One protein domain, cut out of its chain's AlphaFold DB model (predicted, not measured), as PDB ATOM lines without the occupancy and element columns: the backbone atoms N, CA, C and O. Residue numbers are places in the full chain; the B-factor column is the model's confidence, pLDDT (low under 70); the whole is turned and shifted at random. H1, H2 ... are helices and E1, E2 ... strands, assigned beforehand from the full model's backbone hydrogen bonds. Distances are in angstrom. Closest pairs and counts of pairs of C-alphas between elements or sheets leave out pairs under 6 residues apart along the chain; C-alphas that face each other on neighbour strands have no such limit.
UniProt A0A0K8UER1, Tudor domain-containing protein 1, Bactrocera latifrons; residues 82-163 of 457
ATOM      1  N   ASN A  82     -33.002 -45.727 -59.702       55.41
ATOM      2  CA  ASN A  82     -33.733 -46.070 -58.487       55.41
ATOM      3  C   ASN A  82     -34.766 -44.968 -58.215       55.41
ATOM      4  O   ASN A  82     -34.414 -43.905 -57.694       55.41
ATOM      5  N   ASP A  83     -36.021 -45.234 -58.575       53.91
ATOM      6  CA  ASP A  83     -37.128 -44.274 -58.493       53.91
ATOM      7  C   ASP A  83     -37.375 -43.785 -57.063       53.91
ATOM      8  O   ASP A  83     -37.827 -42.663 -56.862       53.91
ATOM      9  N   MET A  84     -36.969 -44.545 -56.038       54.28
ATOM     10  CA  MET A  84     -37.029 -44.067 -54.652       54.28
ATOM     11  C   MET A  84     -36.046 -42.949 -54.373       54.28
ATOM     12  O   MET A  84     -36.393 -42.016 -53.659       54.28
ATOM     13  N   LEU A  85     -34.837 -42.991 -54.928       62.69
ATOM     14  CA  LEU A  85     -33.894 -41.889 -54.744       62.69
ATOM     15  C   LEU A  85     -34.337 -40.648 -55.519       62.69
ATOM     16  O   LEU A  85     -34.164 -39.532 -55.029       62.69
ATOM     17  N   TYR A  86     -34.974 -40.835 -56.678       59.09
ATOM     18  CA  TYR A  86     -35.623 -39.748 -57.411       59.09
ATOM     19  C   TYR A  86     -36.831 -39.173 -56.652       59.09
ATOM     20  O   TYR A  86     -37.003 -37.958 -56.586       59.09
ATOM     21  N   ASN A  87     -37.635 -40.011 -55.998       58.69
ATOM     22  CA  ASN A  87     -38.740 -39.552 -55.159       58.69
ATOM     23  C   ASN A  87     -38.222 -38.820 -53.919       58.69
ATOM     24  O   ASN A  87     -38.675 -37.714 -53.641       58.69
ATOM     25  N   LEU A  88     -37.212 -39.369 -53.233       64.62
ATOM     26  CA  LEU A  88     -36.561 -38.745 -52.077       64.62
ATOM     27  C   LEU A  88     -36.038 -37.345 -52.408       64.62
ATOM     28  O   LEU A  88     -36.264 -36.406 -51.648       64.62
ATOM     29  N   THR A  89     -35.406 -37.208 -53.573       58.44
ATOM     30  CA  THR A  89     -34.906 -35.945 -54.135       58.44
ATOM     31  C   THR A  89     -35.987 -34.850 -54.135       58.44
ATOM     32  O   THR A  89     -35.656 -33.682 -53.932       58.44
ATOM     33  N   ASN A  90     -37.264 -35.232 -54.260       54.50
ATOM     34  CA  ASN A  90     -38.428 -34.350 -54.343       54.50
ATOM     35  C   ASN A  90     -39.348 -34.390 -53.094       54.50
ATOM     36  O   ASN A  90     -40.433 -33.806 -53.103       54.50
ATOM     37  N   MET A  91     -38.953 -35.051 -51.996       65.25
ATOM     38  CA  MET A  91     -39.773 -35.159 -50.775       65.25
ATOM     39  C   MET A  91     -39.626 -33.943 -49.844       65.25
ATOM     40  O   MET A  91     -38.915 -33.983 -48.845       65.25
ATOM     41  N   TYR A  92     -40.367 -32.863 -50.094       58.34
ATOM     42  CA  TYR A  92     -40.264 -31.634 -49.285       58.34
ATOM     43  C   TYR A  92     -40.881 -31.711 -47.871       58.34
ATOM     44  O   TYR A  92     -40.633 -30.832 -47.047       58.34
ATOM     45  N   ASN A  93     -41.653 -32.762 -47.564       68.12
ATOM     46  CA  ASN A  93     -42.411 -32.899 -46.309       68.12
ATOM     47  C   ASN A  93     -41.740 -33.800 -45.253       68.12
ATOM     48  O   ASN A  93     -42.406 -34.263 -44.326       68.12
ATOM     49  N   LEU A  94     -40.441 -34.087 -45.380       77.56
ATOM     50  CA  LEU A  94     -39.740 -34.930 -44.408       77.56
ATOM     51  C   LEU A  94     -39.525 -34.218 -43.058       77.56
ATOM     52  O   LEU A  94     -39.278 -33.005 -43.033       77.56
ATOM     53  N   PRO A  95     -39.563 -34.953 -41.926       80.94
ATOM     54  CA  PRO A  95     -39.243 -34.391 -40.620       80.94
ATOM     55  C   PRO A  95     -37.812 -33.851 -40.604       80.94
ATOM     56  O   PRO A  95     -36.858 -34.567 -40.907       80.94
ATOM     57  N   LYS A  96     -37.656 -32.575 -40.249       88.50
ATOM     58  CA  LYS A  96     -36.342 -31.939 -40.109       88.50
ATOM     59  C   LYS A  96     -35.672 -32.400 -38.821       88.50
ATOM     60  O   LYS A  96     -36.277 -32.313 -37.751       88.50
ATOM     61  N   CYS A  97     -34.403 -32.795 -38.897       86.31
ATOM     62  CA  CYS A  97     -33.640 -33.101 -37.693       86.31
ATOM     63  C   CYS A  97     -33.395 -31.808 -36.901       86.31
ATOM     64  O   CYS A  97     -32.940 -30.800 -37.443       86.31
ATOM     65  N   VAL A  98     -33.650 -31.850 -35.593       81.62
ATOM     66  CA  VAL A  98     -33.397 -30.724 -34.670       81.62
ATOM     67  C   VAL A  98     -31.904 -30.581 -34.346       81.62
ATOM     68  O   VAL A  98     -31.446 -29.534 -33.896       81.62
ATOM     69  N   ARG A  99     -31.131 -31.652 -34.544       84.38
ATOM     70  CA  ARG A  99     -29.697 -31.735 -34.257       84.38
ATOM     71  C   ARG A  99     -28.978 -32.385 -35.430       84.38
ATOM     72  O   ARG A  99     -29.605 -33.067 -36.237       84.38
ATOM     73  N   ILE A 100     -27.662 -32.199 -35.481       84.06
ATOM     74  CA  ILE A 100     -26.797 -32.929 -36.410       84.06
ATOM     75  C   ILE A 100     -26.974 -34.440 -36.145       84.06
ATOM     76  O   ILE A 100     -26.899 -34.844 -34.977       84.06
ATOM     77  N   PRO A 101     -27.235 -35.259 -37.181       89.31
ATOM     78  CA  PRO A 101     -27.372 -36.710 -37.047       89.31
ATOM     79  C   PRO A 101     -26.125 -37.389 -36.458       89.31
ATOM     80  O   PRO A 101     -25.048 -36.800 -36.384       89.31
ATOM     81  N   SER A 102     -26.255 -38.644 -36.024       87.38
ATOM     82  CA  SER A 102     -25.114 -39.419 -35.506       87.38
ATOM     83  C   SER A 102     -24.270 -40.028 -36.633       87.38
ATOM     84  O   SER A 102     -24.747 -40.190 -37.753       87.38
ATOM     85  N   THR A 103     -23.031 -40.430 -36.336       83.44
ATOM     86  CA  THR A 103     -22.147 -41.130 -37.290       83.44
ATOM     87  C   THR A 103     -22.638 -42.507 -37.709       83.44
ATOM     88  O   THR A 103     -22.198 -43.002 -38.737       83.44
ATOM     89  N   ASN A 104     -23.551 -43.122 -36.956       85.69
ATOM     90  CA  ASN A 104     -24.087 -44.447 -37.262       85.69
ATOM     91  C   ASN A 104     -25.539 -44.396 -37.755       85.69
ATOM     92  O   ASN A 104     -26.319 -45.306 -37.486       85.69
ATOM     93  N   ASP A 105     -25.917 -43.321 -38.450       90.75
ATOM     94  CA  ASP A 105     -27.244 -43.179 -39.040       90.75
ATOM     95  C   ASP A 105     -27.169 -42.656 -40.478       90.75
ATOM     96  O   ASP A 105     -26.303 -41.844 -40.808       90.75
ATOM     97  N   ILE A 106     -28.096 -43.120 -41.317       93.12
ATOM     98  CA  ILE A 106     -28.312 -42.602 -42.670       93.12
ATOM     99  C   ILE A 106     -29.434 -41.574 -42.596       93.12
ATOM    100  O   ILE A 106     -30.534 -41.863 -42.123       93.12
ATOM    101  N   PHE A 107     -29.166 -40.375 -43.095       93.62
ATOM    102  CA  PHE A 107     -30.086 -39.247 -43.022       93.62
ATOM    103  C   PHE A 107     -30.224 -38.547 -44.372       93.62
ATOM    104  O   PHE A 107     -29.413 -38.721 -45.282       93.62
ATOM    105  N   GLY A 108     -31.279 -37.748 -44.495       91.75
ATOM    106  CA  GLY A 108     -31.516 -36.883 -45.634       91.75
ATOM    107  C   GLY A 108     -30.749 -35.588 -45.437       91.75
ATOM    108  O   GLY A 108     -30.749 -35.026 -44.344       91.75
ATOM    109  N   ILE A 109     -30.099 -35.098 -46.481       89.31
ATOM    110  CA  ILE A 109     -29.382 -33.829 -46.470       89.31
ATOM    111  C   ILE A 109     -29.796 -32.995 -47.682       89.31
ATOM    112  O   ILE A 109     -29.738 -33.456 -48.817       89.31
ATOM    113  N   SER A 110     -30.206 -31.756 -47.432       85.69
ATOM    114  CA  SER A 110     -30.371 -30.719 -48.451       85.69
ATOM    115  C   SER A 110     -29.253 -29.704 -48.288       85.69
ATOM    116  O   SER A 110     -29.046 -29.186 -47.192       85.69
ATOM    117  N   ILE A 111     -28.574 -29.386 -49.385       79.00
ATOM    118  CA  ILE A 111     -27.464 -28.431 -49.429       79.00
ATOM    119  C   ILE A 111     -27.900 -27.256 -50.307       79.00
ATOM    120  O   ILE A 111     -28.231 -27.455 -51.475       79.00
ATOM    121  N   ASN A 112     -27.893 -26.037 -49.766       71.69
ATOM    122  CA  ASN A 112     -28.311 -24.806 -50.450       71.69
ATOM    123  C   ASN A 112     -29.747 -24.885 -51.003       71.69
ATOM    124  O   ASN A 112     -30.011 -24.478 -52.134       71.69
ATOM    125  N   SER A 113     -30.663 -25.452 -50.206       60.19
ATOM    126  CA  SER A 113     -32.080 -25.673 -50.555       60.19
ATOM    127  C   SER A 113     -32.310 -26.458 -51.856       60.19
ATOM    128  O   SER A 113     -33.308 -26.257 -52.546       60.19
ATOM    129  N   LYS A 114     -31.369 -27.337 -52.212       63.03
ATOM    130  CA  LYS A 114     -31.527 -28.294 -53.310       63.03
ATOM    131  C   LYS A 114     -32.288 -29.539 -52.845       63.03
ATOM    132  O   LYS A 114     -32.744 -29.642 -51.711       63.03
ATOM    133  N   ASN A 115     -32.393 -30.490 -53.760       73.38
ATOM    134  CA  ASN A 115     -32.937 -31.820 -53.546       73.38
ATOM    135  C   ASN A 115     -32.362 -32.520 -52.304       73.38
ATOM    136  O   ASN A 115     -31.207 -32.292 -51.929       73.38
ATOM    137  N   ILE A 116     -33.154 -33.411 -51.705       83.19
ATOM    138  CA  ILE A 116     -32.738 -34.205 -50.545       83.19
ATOM    139  C   ILE A 116     -31.945 -35.428 -51.011       83.19
ATOM    140  O   ILE A 116     -32.431 -36.240 -51.792       83.19
ATOM    141  N   LEU A 117     -30.727 -35.567 -50.496       87.31
ATOM    142  CA  LEU A 117     -29.806 -36.661 -50.800       87.31
ATOM    143  C   LEU A 117     -29.580 -37.525 -49.559       87.31
ATOM    144  O   LEU A 117     -29.770 -37.054 -48.439       87.31
ATOM    145  N   ARG A 118     -29.133 -38.774 -49.725       91.50
ATOM    146  CA  ARG A 118     -28.728 -39.609 -48.586       91.50
ATOM    147  C   ARG A 118     -27.288 -39.324 -48.190       91.50
ATOM    148  O   ARG A 118     -26.389 -39.330 -49.034       91.50
ATOM    149  N   GLY A 119     -27.077 -39.105 -46.900       91.50
ATOM    150  CA  GLY A 119     -25.776 -38.799 -46.327       91.50
ATOM    151  C   GLY A 119     -25.476 -39.611 -45.074       91.50
ATOM    152  O   GLY A 119     -26.386 -40.049 -44.370       91.50
ATOM    153  N   VAL A 120     -24.182 -39.770 -44.801       91.44
ATOM    154  CA  VAL A 120     -23.654 -40.249 -43.516       91.44
ATOM    155  C   VAL A 120     -22.504 -39.371 -43.045       91.44
ATOM    156  O   VAL A 120     -21.779 -38.784 -43.854       91.44
ATOM    157  N   LEU A 121     -22.310 -39.295 -41.731       88.56
ATOM    158  CA  LEU A 121     -21.145 -38.645 -41.136       88.56
ATOM    159  C   LEU A 121     -20.023 -39.660 -40.943       88.56
ATOM    160  O   LEU A 121     -20.235 -40.731 -40.383       88.56
ATOM    161  N   LEU A 122     -18.812 -39.289 -41.353       78.06
ATOM    162  CA  LEU A 122     -17.626 -40.133 -41.171       78.06
ATOM    163  C   LEU A 122     -16.933 -39.910 -39.822       78.06
ATOM    164  O   LEU A 122     -16.153 -40.746 -39.378       78.06
ATOM    165  N   GLN A 123     -17.184 -38.771 -39.176       77.25
ATOM    166  CA  GLN A 123     -16.558 -38.387 -37.912       77.25
ATOM    167  C   GLN A 123     -17.604 -37.804 -36.969       77.25
ATOM    168  O   GLN A 123     -18.522 -37.103 -37.403       77.25
ATOM    169  N   SER A 124     -17.469 -38.108 -35.678       71.50
ATOM    170  CA  SER A 124     -18.398 -37.620 -34.664       71.50
ATOM    171  C   SER A 124     -18.303 -36.097 -34.555       71.50
ATOM    172  O   SER A 124     -17.190 -35.565 -34.566       71.50
ATOM    173  N   PRO A 125     -19.436 -35.386 -34.424       66.12
ATOM    174  CA  PRO A 125     -19.438 -33.950 -34.183       66.12
ATOM    175  C   PRO A 125     -18.877 -33.661 -32.787       66.12
ATOM    176  O   PRO A 125     -19.594 -33.651 -31.789       66.12
ATOM    177  N   ASP A 126     -17.562 -33.477 -32.714       62.09
ATOM    178  CA  ASP A 126     -16.862 -33.100 -31.494       62.09
ATOM    179  C   ASP A 126     -16.882 -31.574 -31.339       62.09
ATOM    180  O   ASP A 126     -16.529 -30.839 -32.265       62.09
ATOM    181  N   LYS A 127     -17.217 -31.079 -30.140       54.62
ATOM    182  CA  LYS A 127     -17.423 -29.639 -29.849       54.62
ATOM    183  C   LYS A 127     -16.218 -28.730 -30.147       54.62
ATOM    184  O   LYS A 127     -16.342 -27.513 -30.072       54.62
ATOM    185  N   LYS A 128     -15.036 -29.295 -30.414       54.50
ATOM    186  CA  LYS A 128     -13.799 -28.551 -30.704       54.50
ATOM    187  C   LYS A 128     -13.510 -28.384 -32.203       54.50
ATOM    188  O   LYS A 128     -12.725 -27.506 -32.537       54.50
ATOM    189  N   ASN A 129     -14.136 -29.181 -33.079       54.03
ATOM    190  CA  ASN A 129     -13.800 -29.278 -34.508       54.03
ATOM    191  C   ASN A 129     -15.041 -29.259 -35.430       54.03
ATOM    192  O   ASN A 129     -15.012 -29.842 -36.513       54.03
ATOM    193  N   GLU A 130     -16.123 -28.567 -35.052       57.16
ATOM    194  CA  GLU A 130     -17.332 -28.442 -35.896       57.16
ATOM    195  C   GLU A 130     -17.024 -27.896 -37.306       57.16
ATOM    196  O   GLU A 130     -17.649 -28.300 -38.285       57.16
ATOM    197  N   ASN A 131     -15.979 -27.069 -37.439       57.53
ATOM    198  CA  ASN A 131     -15.549 -26.484 -38.713       57.53
ATOM    199  C   ASN A 131     -14.998 -27.489 -39.740       57.53
ATOM    200  O   ASN A 131     -14.764 -27.089 -40.880       57.53
ATOM    201  N   ASN A 132     -14.777 -28.754 -39.365       66.06
ATOM    202  CA  ASN A 132     -14.207 -29.775 -40.250       66.06
ATOM    203  C   ASN A 132     -15.119 -31.001 -40.434       66.06
ATOM    204  O   ASN A 132     -14.656 -32.076 -40.820       66.06
ATOM    205  N   LEU A 133     -16.417 -30.856 -40.151       78.19
ATOM    206  CA  LEU A 133     -17.396 -31.911 -40.385       78.19
ATOM    207  C   LEU A 133     -17.666 -32.100 -41.880       78.19
ATOM    208  O   LEU A 133     -17.933 -31.143 -42.614       78.19
ATOM    209  N   HIS A 134     -17.641 -33.363 -42.295       82.50
ATOM    210  CA  HIS A 134     -17.899 -33.783 -43.662       82.50
ATOM    211  C   HIS A 134     -19.007 -34.833 -43.701       82.50
ATOM    212  O   HIS A 134     -19.045 -35.743 -42.869       82.50
ATOM    213  N   VAL A 135     -19.871 -34.722 -44.707       87.06
ATOM    214  CA  VAL A 135     -20.900 -35.711 -45.028       87.06
ATOM    215  C   VAL A 135     -20.500 -36.436 -46.299       87.06
ATOM    216  O   VAL A 135     -20.182 -35.800 -47.301       87.06
ATOM    217  N   LEU A 136     -20.531 -37.764 -46.267       88.06
ATOM    218  CA  LEU A 136     -20.415 -38.573 -47.471       88.06
ATOM    219  C   LEU A 136     -21.804 -38.760 -48.080       88.06
ATOM    220  O   LEU A 136     -22.689 -39.326 -47.437       88.06
ATOM    221  N   LEU A 137     -21.976 -38.326 -49.326       88.81
ATOM    222  CA  LEU A 137     -23.160 -38.605 -50.130       88.81
ATOM    223  C   LEU A 137     -23.069 -40.030 -50.678       88.81
ATOM    224  O   LEU A 137     -22.404 -40.281 -51.684       88.81
ATOM    225  N   ILE A 138     -23.727 -40.976 -50.011       87.62
ATOM    226  CA  ILE A 138     -23.528 -42.419 -50.241       87.62
ATOM    227  C   ILE A 138     -23.953 -42.895 -51.640       87.62
ATOM    228  O   ILE A 138     -23.475 -43.919 -52.121       87.62
ATOM    229  N   ASP A 139     -24.806 -42.134 -52.327       86.31
ATOM    230  CA  ASP A 139     -25.275 -42.453 -53.682       86.31
ATOM    231  C   ASP A 139     -24.425 -41.836 -54.797       86.31
ATOM    232  O   ASP A 139     -24.530 -42.249 -55.951       86.31
ATOM    233  N   TYR A 140     -23.552 -40.890 -54.445       84.00
ATOM    234  CA  TYR A 140     -22.724 -40.134 -55.391       84.00
ATOM    235  C   TYR A 140     -21.223 -40.345 -55.169       84.00
ATOM    236  O   TYR A 140     -20.441 -40.166 -56.102       84.00
ATOM    237  N   GLY A 141     -20.822 -40.741 -53.957       82.06
ATOM    238  CA  GLY A 141     -19.427 -40.893 -53.537       82.06
ATOM    239  C   GLY A 141     -18.725 -39.572 -53.206       82.06
ATOM    240  O   GLY A 141     -17.519 -39.567 -52.965       82.06
ATOM    241  N   GLU A 142     -19.461 -38.459 -53.205       83.31
ATOM    242  CA  GLU A 142     -18.942 -37.114 -52.950       83.31
ATOM    243  C   GLU A 142     -18.874 -36.816 -51.447       83.31
ATOM    244  O   GLU A 142     -19.805 -37.109 -50.694       83.31
ATOM    245  N   LEU A 143     -17.771 -36.200 -51.014       81.75
ATOM    246  CA  LEU A 143     -17.583 -35.732 -49.646       81.75
ATOM    247  C   LEU A 143     -17.849 -34.225 -49.572       81.75
ATOM    248  O   LEU A 143     -17.125 -33.432 -50.175       81.75
ATOM    249  N   VAL A 144     -18.865 -33.827 -48.811       80.56
ATOM    250  CA  VAL A 144     -19.317 -32.435 -48.717       80.56
ATOM    251  C   VAL A 144     -18.952 -31.837 -47.355       80.56
ATOM    252  O   VAL A 144     -19.378 -32.374 -46.330       80.56
ATOM    253  N   PRO A 145     -18.212 -30.713 -47.308       80.69
ATOM    254  CA  PRO A 145     -17.966 -29.983 -46.070       80.69
ATOM    255  C   PRO A 145     -19.204 -29.177 -45.640       80.69
ATOM    256  O   PRO A 145     -19.874 -28.541 -46.459       80.69
ATOM    257  N   LEU A 146     -19.496 -29.178 -44.338       77.06
ATOM    258  CA  LEU A 146     -20.691 -28.527 -43.777       77.06
ATOM    259  C   LEU A 146     -20.514 -27.035 -43.450       77.06
ATOM    260  O   LEU A 146     -21.494 -26.329 -43.249       77.06
ATOM    261  N   ASN A 147     -19.280 -26.542 -43.400       71.06
ATOM    262  CA  ASN A 147     -18.937 -25.205 -42.899       71.06
ATOM    263  C   ASN A 147     -19.330 -24.027 -43.818       71.06
ATOM    264  O   ASN A 147     -19.416 -22.901 -43.338       71.06
ATOM    265  N   ASN A 148     -19.571 -24.271 -45.110       61.56
ATOM    266  CA  ASN A 148     -19.777 -23.223 -46.123       61.56
ATOM    267  C   ASN A 148     -21.125 -23.320 -46.860       61.56
ATOM    268  O   ASN A 148     -21.305 -22.656 -47.879       61.56
ATOM    269  N   ASN A 149     -22.045 -24.170 -46.398       63.47
ATOM    270  CA  ASN A 149     -23.299 -24.452 -47.093       63.47
ATOM    271  C   ASN A 149     -24.505 -24.268 -46.165       63.47
ATOM    272  O   ASN A 149     -24.434 -24.620 -44.988       63.47
ATOM    273  N   ASP A 150     -25.635 -23.814 -46.714       73.69
ATOM    274  CA  ASP A 150     -26.920 -23.873 -46.012       73.69
ATOM    275  C   ASP A 150     -27.390 -25.328 -45.998       73.69
ATOM    276  O   ASP A 150     -27.938 -25.834 -46.984       73.69
ATOM    277  N   VAL A 151     -27.117 -26.034 -44.901       83.12
ATOM    278  CA  VAL A 151     -27.410 -27.463 -44.773       83.12
ATOM    279  C   VAL A 151     -28.623 -27.696 -43.885       83.12
ATOM    280  O   VAL A 151     -28.685 -27.230 -42.750       83.12
ATOM    281  N   GLN A 152     -29.568 -28.485 -44.391       86.94
ATOM    282  CA  GLN A 152     -30.709 -28.985 -43.634       86.94
ATOM    283  C   GLN A 152     -30.675 -30.512 -43.602       86.94
ATOM    284  O   GLN A 152     -30.558 -31.155 -44.645       86.94
ATOM    285  N   PHE A 153     -30.822 -31.078 -42.406       91.12
ATOM    286  CA  PHE A 153     -30.921 -32.521 -42.194       91.12
ATOM    287  C   PHE A 153     -32.377 -32.962 -42.039       91.12
ATOM    288  O   PHE A 153     -33.199 -32.211 -41.498       91.12
ATOM    289  N   TYR A 154     -32.662 -34.181 -42.488       90.12
ATOM    290  CA  TYR A 154     -33.971 -34.818 -42.446       90.12
ATOM    291  C   TYR A 154     -33.873 -36.255 -41.944       90.12
ATOM    292  O   TYR A 154     -32.977 -37.004 -42.344       90.12
ATOM    293  N   ASP A 155     -34.841 -36.656 -41.128       88.69
ATOM    294  CA  ASP A 155     -34.996 -38.050 -40.741       88.69
ATOM    295  C   ASP A 155     -35.593 -38.821 -41.917       88.69
ATOM    296  O   ASP A 155     -36.664 -38.488 -42.431       88.69
ATOM    297  N   LEU A 156     -34.883 -39.857 -42.362       86.94
ATOM    298  CA  LEU A 156     -35.358 -40.698 -43.454       86.94
ATOM    299  C   LEU A 156     -36.255 -41.823 -42.935       86.94
ATOM    300  O   LEU A 156     -35.924 -42.456 -41.929       86.94
ATOM    301  N   PRO A 157     -37.345 -42.151 -43.646       82.44
ATOM    302  CA  PRO A 157     -38.059 -43.397 -43.421       82.44
ATOM    303  C   PRO A 157     -37.117 -44.597 -43.567       82.44
ATOM    304  O   PRO A 157     -36.224 -44.594 -44.418       82.44
ATOM    305  N   LYS A 158     -37.341 -45.640 -42.758       83.12
ATOM    306  CA  LYS A 158     -36.467 -46.823 -42.686       83.12
ATOM    307  C   LYS A 158     -36.196 -47.444 -44.062       83.12
ATOM    308  O   LYS A 158     -35.053 -47.762 -44.359       83.12
ATOM    309  N   VAL A 159     -37.206 -47.490 -44.933       76.62
ATOM    310  CA  VAL A 159     -37.070 -47.993 -46.309       76.62
ATOM    311  C   VAL A 159     -35.941 -47.306 -47.093       76.62
ATOM    312  O   VAL A 159     -35.210 -47.983 -47.799       76.62
ATOM    313  N   TYR A 160     -35.716 -45.996 -46.924       83.88
ATOM    314  CA  TYR A 160     -34.621 -45.279 -47.595       83.88
ATOM    315  C   TYR A 160     -33.265 -45.470 -46.909       83.88
ATOM    316  O   TYR A 160     -32.230 -45.321 -47.564       83.88
ATOM    317  N   LYS A 161     -33.254 -45.773 -45.605       86.62
ATOM    318  CA  LYS A 161     -32.028 -46.098 -44.860       86.62
ATOM    319  C   LYS A 161     -31.519 -47.492 -45.231       86.62
ATOM    320  O   LYS A 161     -30.323 -47.665 -45.420       86.62
ATOM    321  N   ASP A 162     -32.430 -48.441 -45.421       82.62
ATOM    322  CA  ASP A 162     -32.100 -49.835 -45.733       82.62
ATOM    323  C   ASP A 162     -31.657 -50.029 -47.203       82.62
ATOM    324  O   ASP A 162     -31.046 -51.043 -47.541       82.62
ATOM    325  N   LEU A 163     -31.914 -49.054 -48.091       79.50
ATOM    326  CA  LEU A 163     -31.453 -49.101 -49.483       79.50
ATOM    327  C   LEU A 163     -29.913 -49.135 -49.562       79.50
ATOM    328  O   LEU A 163     -29.244 -48.327 -48.908       79.50
TER     329      LEU A 163
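What this domain is: This is residues 82 to 163 of the 457 residues of the protein "Tudor domain-containing protein 1" of Bactrocera latifrons (UniProt A0A0K8UER1). A small, strongly twisted sheet of five antiparallel strands curls into an open, barrel-like wall, with the short helices H1 and H2 at one end and the loop of residues 122 to 133 reaching away at the other. The 82 printed residues hold H1 E1 E2 E3 E4 E5 H2 along the chain; the sheet's order is E4 E3 E2 E1 E5. The class is mixed, with 34 residues in named elements, under half. The whole is compact, radius of gyration of the C-alphas 12.1 A, yet elongated, spanning 39 by 25 by 24 A.

How they stand to each other: Start at H1, residues 83 to 89, which only grazes the sheet with its residues 85 to 89. E1, residues 107 to 111, and E2, residues 117 to 121, form a hairpin; look for N 109 and O 117, 2.8 A apart. E2 and E3, residues 134 to 137, form another, with N 136 and O 120 at 2.9 A. E3 and E4, residues 142 to 145, form a third, with N 137 and O 142 at 2.8 A. E1 to E4 are a meander, each strand the antiparallel neighbour of the one before. E5, residues 151 to 154, is apart from E4 and is E1's antiparallel neighbour at 153 degrees, with N 108 and O 154 at 2.8 A. H2, residues 158 to 162, only grazes the sheet; it is close to H1 but not clearly touching, the closest C-alphas being those of Met 84 and Tyr 160, 7.6 A. In H1 and H2 every O i to N i+4 pair is within hydrogen-bond range.

Where its parts are: Find C-alpha 83 at (-37.128, -44.274, -58.493), where H1 begins its 9.7 A. E1 measures 12.8 A and E2 13.1 A; E3, E4 and E5 measure 9.6 A, 10.0 A and 10.1 A. H2, 6.1 A, ends at C-alpha 162, (-32.100, -49.835, -45.733).

The domain as a whole: The C-alphas farthest apart, of Asp 83 and Lys 128, are 39.5 A apart. The printed part has no cut. The links H1 to E1 and E2 to E3 are long. Mean pLDDT of the printed part is 76.9; residues 82 to 93, 113 to 114, 125 to 132 and 148 to 149 are under 70.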